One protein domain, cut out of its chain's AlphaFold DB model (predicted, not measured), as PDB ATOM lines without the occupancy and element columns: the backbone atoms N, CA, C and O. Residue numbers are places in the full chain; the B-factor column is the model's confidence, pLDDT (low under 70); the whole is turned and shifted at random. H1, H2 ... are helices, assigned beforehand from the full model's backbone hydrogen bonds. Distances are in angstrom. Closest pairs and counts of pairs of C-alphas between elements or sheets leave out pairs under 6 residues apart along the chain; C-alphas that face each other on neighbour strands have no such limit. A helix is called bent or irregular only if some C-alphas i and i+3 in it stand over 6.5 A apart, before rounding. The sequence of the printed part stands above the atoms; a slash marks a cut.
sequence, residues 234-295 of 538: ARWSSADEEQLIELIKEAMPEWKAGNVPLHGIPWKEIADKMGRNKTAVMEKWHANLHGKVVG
ATOM      1  N   ALA A 234      -9.145 -47.792  21.537       72.06
ATOM      2  CA  ALA A 234      -9.921 -48.902  22.072       72.06
ATOM      3  C   ALA A 234     -11.401 -48.718  21.725       72.06
ATOM      4  O   ALA A 234     -12.029 -47.722  22.113       72.06
ATOM      5  N   ARG A 235     -11.962 -49.701  21.009       81.56
ATOM      6  CA  ARG A 235     -13.385 -49.726  20.651       81.56
ATOM      7  C   ARG A 235     -14.225 -49.563  21.921       81.56
ATOM      8  O   ARG A 235     -13.908 -50.127  22.963       81.56
ATOM      9  N   TRP A 236     -15.275 -48.754  21.828       86.31
ATOM     10  CA  TRP A 236     -16.260 -48.618  22.896       86.31
ATOM     11  C   TRP A 236     -17.133 -49.870  22.923       86.31
ATOM     12  O   TRP A 236     -17.751 -50.204  21.908       86.31
ATOM     13  N   SER A 237     -17.154 -50.562  24.056       88.19
ATOM     14  CA  SER A 237     -18.080 -51.664  24.329       88.19
ATOM     15  C   SER A 237     -19.372 -51.152  24.982       88.19
ATOM     16  O   SER A 237     -19.421 -50.010  25.434       88.19
ATOM     17  N   SER A 238     -20.414 -51.994  25.054       86.94
ATOM     18  CA  SER A 238     -21.635 -51.657  25.813       86.94
ATOM     19  C   SER A 238     -21.318 -51.414  27.289       86.94
ATOM     20  O   SER A 238     -21.779 -50.433  27.854       86.94
ATOM     21  N   ALA A 239     -20.427 -52.225  27.870       87.69
ATOM     22  CA  ALA A 239     -19.977 -52.055  29.248       87.69
ATOM     23  C   ALA A 239     -19.279 -50.702  29.474       87.69
ATOM     24  O   ALA A 239     -19.529 -50.046  30.477       87.69
ATOM     25  N   ASP A 240     -18.453 -50.233  28.524       89.69
ATOM     26  CA  ASP A 240     -17.851 -48.892  28.620       89.69
ATOM     27  C   ASP A 240     -18.914 -47.780  28.545       89.69
ATOM     28  O   ASP A 240     -18.776 -46.740  29.186       89.69
ATOM     29  N   GLU A 241     -19.951 -47.959  27.722       91.69
ATOM     30  CA  GLU A 241     -21.055 -47.000  27.611       91.69
ATOM     31  C   GLU A 241     -21.879 -46.937  28.900       91.69
ATOM     32  O   GLU A 241     -22.202 -45.849  29.372       91.69
ATOM     33  N   GLU A 242     -22.196 -48.092  29.479       91.38
ATOM     34  CA  GLU A 242     -22.926 -48.211  30.742       91.38
ATOM     35  C   GLU A 242     -22.129 -47.601  31.899       91.38
ATOM     36  O   GLU A 242     -22.660 -46.756  32.618       91.38
ATOM     37  N   GLN A 243     -20.834 -47.920  31.992       92.81
ATOM     38  CA  GLN A 243     -19.929 -47.342  32.985       92.81
ATOM     39  C   GLN A 243     -19.851 -45.812  32.862       92.81
ATOM     40  O   GLN A 243     -19.901 -45.106  33.866       92.81
ATOM     41  N   LEU A 244     -19.769 -45.268  31.640       92.94
ATOM     42  CA  LEU A 244     -19.773 -43.816  31.433       92.94
ATOM     43  C   LEU A 244     -21.085 -43.180  31.915       92.94
ATOM     44  O   LEU A 244     -21.064 -42.138  32.567       92.94
ATOM     45  N   ILE A 245     -22.231 -43.794  31.614       91.75
ATOM     46  CA  ILE A 245     -23.536 -43.300  32.075       91.75
ATOM     47  C   ILE A 245     -23.605 -43.305  33.605       91.75
ATOM     48  O   ILE A 245     -24.086 -42.339  34.192       91.75
ATOM     49  N   GLU A 246     -23.150 -44.379  34.243       91.88
ATOM     50  CA  GLU A 246     -23.161 -44.523  35.698       91.88
ATOM     51  C   GLU A 246     -22.278 -43.477  36.384       91.88
ATOM     52  O   GLU A 246     -22.742 -42.786  37.286       91.88
ATOM     53  N   LEU A 247     -21.059 -43.264  35.886       93.31
ATOM     54  CA  LEU A 247     -20.150 -42.253  36.427       93.31
ATOM     55  C   LEU A 247     -20.669 -40.824  36.246       93.31
ATOM     56  O   LEU A 247     -20.478 -39.987  37.125       93.31
ATOM     57  N   ILE A 248     -21.346 -40.522  35.132       90.62
ATOM     58  CA  ILE A 248     -21.982 -39.207  34.955       90.62
ATOM     59  C   ILE A 248     -23.161 -39.053  35.921       90.62
ATOM     60  O   ILE A 248     -23.332 -37.976  36.481       90.62
ATOM     61  N   LYS A 249     -23.963 -40.101  36.152       89.94
ATOM     62  CA  LYS A 249     -25.046 -40.069  37.151       89.94
ATOM     63  C   LYS A 249     -24.517 -39.849  38.567       89.94
ATOM     64  O   LYS A 249     -25.116 -39.083  39.309       89.94
ATOM     65  N   GLU A 250     -23.411 -40.501  38.928       90.69
ATOM     66  CA  GLU A 250     -22.744 -40.329  40.225       90.69
ATOM     67  C   GLU A 250     -22.218 -38.896  40.389       90.69
ATOM     68  O   GLU A 250     -22.433 -38.264  41.421       90.69
ATOM     69  N   ALA A 251     -21.562 -38.364  39.355       88.75
ATOM     70  CA  ALA A 251     -20.953 -37.038  39.389       88.75
ATOM     71  C   ALA A 251     -21.966 -35.884  39.274       88.75
ATOM     72  O   ALA A 251     -21.649 -34.754  39.643       88.75
ATOM     73  N   MET A 252     -23.163 -36.141  38.741       86.31
ATOM     74  CA  MET A 252     -24.165 -35.114  38.453       86.31
ATOM     75  C   MET A 252     -25.434 -35.327  39.292       86.31
ATOM     76  O   MET A 252     -26.363 -36.002  38.838       86.31
ATOM     77  N   PRO A 253     -25.546 -34.690  40.473       78.56
ATOM     78  CA  PRO A 253     -26.707 -34.847  41.356       78.56
ATOM     79  C   PRO A 253     -28.016 -34.314  40.747       78.56
ATOM     80  O   PRO A 253     -29.107 -34.691  41.172       78.56
ATOM     81  N   GLU A 254     -27.931 -33.455  39.728       71.44
ATOM     82  CA  GLU A 254     -29.092 -32.928  39.001       71.44
ATOM     83  C   GLU A 254     -29.651 -33.879  37.931       71.44
ATOM     84  O   GLU A 254     -30.689 -33.580  37.329       71.44
ATOM     85  N   TRP A 255     -28.996 -35.022  37.687       81.81
ATOM     86  CA  TRP A 255     -29.448 -35.993  36.698       81.81
ATOM     87  C   TRP A 255     -30.850 -36.513  37.036       81.81
ATOM     88  O   TRP A 255     -31.065 -37.187  38.046       81.81
ATOM     89  N   LYS A 256     -31.812 -36.285  36.137       74.25
ATOM     90  CA  LYS A 256     -33.179 -36.833  36.225       74.25
ATOM     91  C   LYS A 256     -33.640 -37.325  34.855       74.25
ATOM     92  O   LYS A 256     -33.169 -36.841  33.828       74.25
ATOM     93  N   ALA A 257     -34.576 -38.276  34.818       64.00
ATOM     94  CA  ALA A 257     -35.200 -38.712  33.566       64.00
ATOM     95  C   ALA A 257     -35.924 -37.514  32.914       64.00
ATOM     96  O   ALA A 257     -36.977 -37.096  33.384       64.00
ATOM     97  N   GLY A 258     -35.306 -36.916  31.889       63.88
ATOM     98  CA  GLY A 258     -35.770 -35.688  31.224       63.88
ATOM     99  C   GLY A 258     -34.855 -34.466  31.397       63.88
ATOM    100  O   GLY A 258     -34.915 -33.565  30.569       63.88
ATOM    101  N   ASN A 259     -33.964 -34.462  32.395       71.44
ATOM    102  CA  ASN A 259     -32.903 -33.463  32.570       71.44
ATOM    103  C   ASN A 259     -31.550 -34.175  32.640       71.44
ATOM    104  O   ASN A 259     -30.976 -34.381  33.712       71.44
ATOM    105  N   VAL A 260     -31.095 -34.648  31.481       78.50
ATOM    106  CA  VAL A 260     -29.792 -35.295  31.354       78.50
ATOM    107  C   VAL A 260     -28.745 -34.196  31.169       78.50
ATOM    108  O   VAL A 260     -28.875 -33.402  30.236       78.50
ATOM    109  N   PRO A 261     -27.724 -34.118  32.035       73.94
ATOM    110  CA  PRO A 261     -26.724 -33.070  31.960       73.94
ATOM    111  C   PRO A 261     -25.912 -33.154  30.672       73.94
ATOM    112  O   PRO A 261     -25.450 -34.220  30.248       73.94
ATOM    113  N   LEU A 262     -25.693 -31.991  30.079       73.00
ATOM    114  CA  LEU A 262     -24.856 -31.831  28.898       73.00
ATOM    115  C   LEU A 262     -23.568 -31.052  29.198       73.00
ATOM    116  O   LEU A 262     -22.517 -31.338  28.608       73.00
ATOM    117  N   HIS A 263     -23.673 -30.107  30.131       76.25
ATOM    118  CA  HIS A 263     -22.629 -29.196  30.594       76.25
ATOM    119  C   HIS A 263     -22.336 -29.442  32.079       76.25
ATOM    120  O   HIS A 263     -23.065 -30.175  32.745       76.25
ATOM    121  N   GLY A 264     -21.249 -28.857  32.588       77.75
ATOM    122  CA  GLY A 264     -20.859 -28.977  34.001       77.75
ATOM    123  C   GLY A 264     -20.329 -30.354  34.414       77.75
ATOM    124  O   GLY A 264     -20.039 -30.564  35.583       77.75
ATOM    125  N   ILE A 265     -20.176 -31.287  33.470       85.50
ATOM    126  CA  ILE A 265     -19.714 -32.647  33.757       85.50
ATOM    127  C   ILE A 265     -18.197 -32.640  34.036       85.50
ATOM    128  O   ILE A 265     -17.429 -32.171  33.184       85.50
ATOM    129  N   PRO A 266     -17.727 -33.198  35.172       87.81
ATOM    130  CA  PRO A 266     -16.308 -33.249  35.527       87.81
ATOM    131  C   PRO A 266     -15.569 -34.332  34.724       87.81
ATOM    132  O   PRO A 266     -15.192 -35.393  35.218       87.81
ATOM    133  N   TRP A 267     -15.320 -34.056  33.440       88.06
ATOM    134  CA  TRP A 267     -14.739 -35.019  32.496       88.06
ATOM    135  C   TRP A 267     -13.399 -35.612  32.925       88.06
ATOM    136  O   TRP A 267     -13.083 -36.717  32.504       88.06
ATOM    137  N   LYS A 268     -12.589 -34.870  33.690       87.75
ATOM    138  CA  LYS A 268     -11.271 -35.338  34.138       87.75
ATOM    139  C   LYS A 268     -11.425 -36.510  35.112       87.75
ATOM    140  O   LYS A 268     -10.919 -37.584  34.833       87.75
ATOM    141  N   GLU A 269     -12.215 -36.328  36.164       90.25
ATOM    142  CA  GLU A 269     -12.457 -37.349  37.193       90.25
ATOM    143  C   GLU A 269     -13.116 -38.602  36.610       90.25
ATOM    144  O   GLU A 269     -12.714 -39.725  36.904       90.25
ATOM    145  N   ILE A 270     -14.098 -38.412  35.724       91.94
ATOM    146  CA  ILE A 270     -14.769 -39.525  35.042       91.94
ATOM    147  C   ILE A 270     -13.778 -40.288  34.157       91.94
ATOM    148  O   ILE A 270     -13.781 -41.516  34.137       91.94
ATOM    149  N   ALA A 271     -12.919 -39.578  33.426       89.56
ATOM    150  CA  ALA A 271     -11.925 -40.189  32.554       89.56
ATOM    151  C   ALA A 271     -10.867 -40.983  33.328       89.56
ATOM    152  O   ALA A 271     -10.544 -42.103  32.920       89.56
ATOM    153  N   ASP A 272     -10.414 -40.446  34.462       86.75
ATOM    154  CA  ASP A 272      -9.477 -41.110  35.367       86.75
ATOM    155  C   ASP A 272     -10.101 -42.400  35.934       86.75
ATOM    156  O   ASP A 272      -9.489 -43.466  35.850       86.75
ATOM    157  N   LYS A 273     -11.365 -42.358  36.388       88.19
ATOM    158  CA  LYS A 273     -12.115 -43.547  36.850       88.19
ATOM    159  C   LYS A 273     -12.338 -44.593  35.746       88.19
ATOM    160  O   LYS A 273     -12.331 -45.792  36.016       88.19
ATOM    161  N   MET A 274     -12.555 -44.166  34.501       85.94
ATOM    162  CA  MET A 274     -12.741 -45.076  33.360       85.94
ATOM    163  C   MET A 274     -11.434 -45.651  32.805       85.94
ATOM    164  O   MET A 274     -11.483 -46.554  31.960       85.94
ATOM    165  N   GLY A 275     -10.285 -45.085  33.187       82.62
ATOM    166  CA  GLY A 275      -9.014 -45.348  32.521       82.62
ATOM    167  C   GLY A 275      -9.100 -45.048  31.023       82.62
ATOM    168  O   GLY A 275      -8.707 -45.866  30.196       82.62
ATOM    169  N   ARG A 276      -9.714 -43.930  30.626       84.31
ATOM    170  CA  ARG A 276      -9.805 -43.499  29.217       84.31
ATOM    171  C   ARG A 276      -9.392 -42.035  29.107       84.31
ATOM    172  O   ARG A 276      -9.424 -41.289  30.070       84.31
ATOM    173  N   ASN A 277      -9.025 -41.587  27.908       82.44
ATOM    174  CA  ASN A 277      -8.680 -40.180  27.682       82.44
ATOM    175  C   ASN A 277      -9.912 -39.266  27.870       82.44
ATOM    176  O   ASN A 277     -10.947 -39.508  27.243       82.44
ATOM    177  N   LYS A 278      -9.769 -38.177  28.642       84.00
ATOM    178  CA  LYS A 278     -10.788 -37.127  28.857       84.00
ATOM    179  C   LYS A 278     -11.516 -36.715  27.581       84.00
ATOM    180  O   LYS A 278     -12.745 -36.669  27.556       84.00
ATOM    181  N   THR A 279     -10.773 -36.436  26.513       80.69
ATOM    182  CA  THR A 279     -11.349 -36.019  25.231       80.69
ATOM    183  C   THR A 279     -12.189 -37.133  24.618       80.69
ATOM    184  O   THR A 279     -13.294 -36.870  24.161       80.69
ATOM    185  N   ALA A 280     -11.722 -38.383  24.670       84.25
ATOM    186  CA  ALA A 280     -12.458 -39.522  24.124       84.25
ATOM    187  C   ALA A 280     -13.768 -39.784  24.885       84.25
ATOM    188  O   ALA A 280     -14.787 -40.088  24.264       84.25
ATOM    189  N   VAL A 281     -13.752 -39.652  26.216       88.19
ATOM    190  CA  VAL A 281     -14.931 -39.817  27.082       88.19
ATOM    191  C   VAL A 281     -15.972 -38.731  26.803       88.19
ATOM    192  O   VAL A 281     -17.130 -39.036  26.509       88.19
ATOM    193  N   MET A 282     -15.541 -37.470  26.811       85.75
ATOM    194  CA  MET A 282     -16.380 -36.316  26.488       85.75
ATOM    195  C   MET A 282     -16.968 -36.422  25.074       85.75
ATOM    196  O   MET A 282     -18.176 -36.280  24.890       85.75
ATOM    197  N   GLU A 283     -16.145 -36.730  24.066       82.06
ATOM    198  CA  GLU A 283     -16.608 -36.894  22.686       82.06
ATOM    199  C   GLU A 283     -17.620 -38.031  22.556       82.06
ATOM    200  O   GLU A 283     -18.626 -37.873  21.862       82.06
ATOM    201  N   LYS A 284     -17.406 -39.164  23.234       87.38
ATOM    202  CA  LYS A 284     -18.361 -40.278  23.221       87.38
ATOM    203  C   LYS A 284     -19.718 -39.863  23.783       87.38
ATOM    204  O   LYS A 284     -20.744 -40.173  23.161       87.38
ATOM    205  N   TRP A 285     -19.720 -39.153  24.913       86.94
ATOM    206  CA  TRP A 285     -20.935 -38.606  25.514       86.94
ATOM    207  C   TRP A 285     -21.665 -37.694  24.534       86.94
ATOM    208  O   TRP A 285     -22.805 -37.948  24.139       86.94
ATOM    209  N   HIS A 286     -20.960 -36.675  24.060       77.44
ATOM    210  CA  HIS A 286     -21.495 -35.603  23.235       77.44
ATOM    211  C   HIS A 286     -21.901 -36.024  21.823       77.44
ATOM    212  O   HIS A 286     -22.812 -35.420  21.253       77.44
ATOM    213  N   ALA A 287     -21.239 -37.021  21.235       75.75
ATOM    214  CA  ALA A 287     -21.485 -37.434  19.856       75.75
ATOM    215  C   ALA A 287     -22.622 -38.450  19.716       75.75
ATOM    216  O   ALA A 287     -23.264 -38.487  18.661       75.75
ATOM    217  N   ASN A 288     -22.838 -39.301  20.724       78.50
ATOM    218  CA  ASN A 288     -23.742 -40.443  20.598       78.50
ATOM    219  C   ASN A 288     -24.481 -40.782  21.896       78.50
ATOM    220  O   ASN A 288     -25.700 -40.945  21.859       78.50
ATOM    221  N   LEU A 289     -23.770 -40.878  23.023       85.81
ATOM    222  CA  LEU A 289     -24.328 -41.498  24.223       85.81
ATOM    223  C   LEU A 289     -25.388 -40.622  24.902       85.81
ATOM    224  O   LEU A 289     -26.446 -41.134  25.247       85.81
ATOM    225  N   HIS A 290     -25.180 -39.305  24.974       84.31
ATOM    226  CA  HIS A 290     -26.183 -38.363  25.481       84.31
ATOM    227  C   HIS A 290     -27.501 -38.470  24.692       84.31
ATOM    228  O   HIS A 290     -28.571 -38.635  25.268       84.31
ATOM    229  N   GLY A 291     -27.425 -38.477  23.354       77.44
ATOM    230  CA  GLY A 291     -28.603 -38.648  22.495       77.44
ATOM    231  C   GLY A 291     -29.282 -40.012  22.661       77.44
ATOM    232  O   GLY A 291     -30.508 -40.089  22.660       77.44
ATOM    233  N   LYS A 292     -28.500 -41.083  22.866       81.69
ATOM    234  CA  LYS A 292     -29.012 -42.431  23.166       81.69
ATOM    235  C   LYS A 292     -29.776 -42.464  24.495       81.69
ATOM    236  O   LYS A 292     -30.825 -43.095  24.549       81.69
ATOM    237  N   VAL A 293     -29.290 -41.767  25.525       83.56
ATOM    238  CA  VAL A 293     -29.924 -41.694  26.855       83.56
ATOM    239  C   VAL A 293     -31.188 -40.832  26.842       83.56
ATOM    240  O   VAL A 293     -32.202 -41.231  27.403       83.56
ATOM    241  N   VAL A 294     -31.152 -39.667  26.188       77.50
ATOM    242  CA  VAL A 294     -32.308 -38.751  26.102       77.50
ATOM    243  C   VAL A 294     -33.349 -39.237  25.079       77.50
ATOM    244  O   VAL A 294     -34.494 -38.801  25.098       77.50
ATOM    245  N   GLY A 295     -32.977 -40.153  24.181       71.06
ATOM    246  CA  GLY A 295     -33.877 -40.726  23.179       71.06
ATOM    247  C   GLY A 295     -33.986 -39.923  21.878       71.06
ATOM    248  O   GLY A 295     -34.843 -40.230  21.048       71.06
TER     249      GLY A 295
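What this domain is: This is residues 234 to 295 of the 538 residues of the protein "Cyclin-D-binding Myb-like transcription factor 1" of Hondaea fermentalgiana (UniProt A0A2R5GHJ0). Three helices set crosswise form a small cluster: H1 and H3, the two longer ones, cross nearly at right angles, and short H2 packs at a steep angle on H1 and near a right angle to the first residues of H3. Between H1 and H2, residues 252 to 266 make a wide loop that swings out to Gly 258 and folds back. The printed part has 62 residues with three named helices, in the order H1, H2, H3, and no named strand; the class is all helix, with helix packing that is mostly crossed. The whole is compact, with a radius of gyration of the C-alphas of 10.6 A and spans of 30 by 22 by 17 A along its three main axes.

Where its parts are: After residues 234 to 237, H1 holds residues 238 to 251 and is 20.0 A long from first to last C-alpha, beginning at C-alpha 238 at (-21.635, -51.657, 25.813). Residues 252 to 266 follow with no named element. H2 holds residues 267 to 274, 10.3 A from first to last C-alpha, with C-alpha 267 at (-14.739, -35.019, 32.496). H3, the longest helix by residues, holds residues 278 to 294, 21.8 A from first to last C-alpha, and ends with C-alpha 294 at (-32.308, -38.751, 26.102). H3 has a kink of 41 degrees near residue 288 and is irregular: C-alphas 287 and 290 are 7.4 A apart.

How they stand to each other: H1 and H2 touch, their closest C-alphas being those of Leu 247 and Ile 270, 6.2 A apart. They run opposite ways at a steep tilt of 50 degrees. H2 and H3 touch, H3 with residues 278 to 282 alone; the closest C-alphas are those of Ala 271 and Lys 278, 4.9 A apart. Their lines are about perpendicular, at 90 degrees. H1 and H3 only just touch, with 3 pairs of C-alphas within 8 A. H1 touches H3 with residues 241 to 244 alone, and the closest C-alphas of the two are those of Glu 241 and Leu 289, 7.2 A apart. The lines of H1 and H3 are about perpendicular, at 87 degrees. In H1 and H2 every O i to N i+4 pair is within hydrogen-bond range; in H3 11 of 13 are.

The domain as a whole: The C-alphas farthest apart are those of Ala 234 and Gly 258, at 30.4 A. The printed part has no cut. The link from H1 to H2 is long, with 15 residues, and the link from H2 to H3 is tight, with 3 residues. The mean pLDDT of the printed part is 83.4, and residues 257 to 258 are under 70.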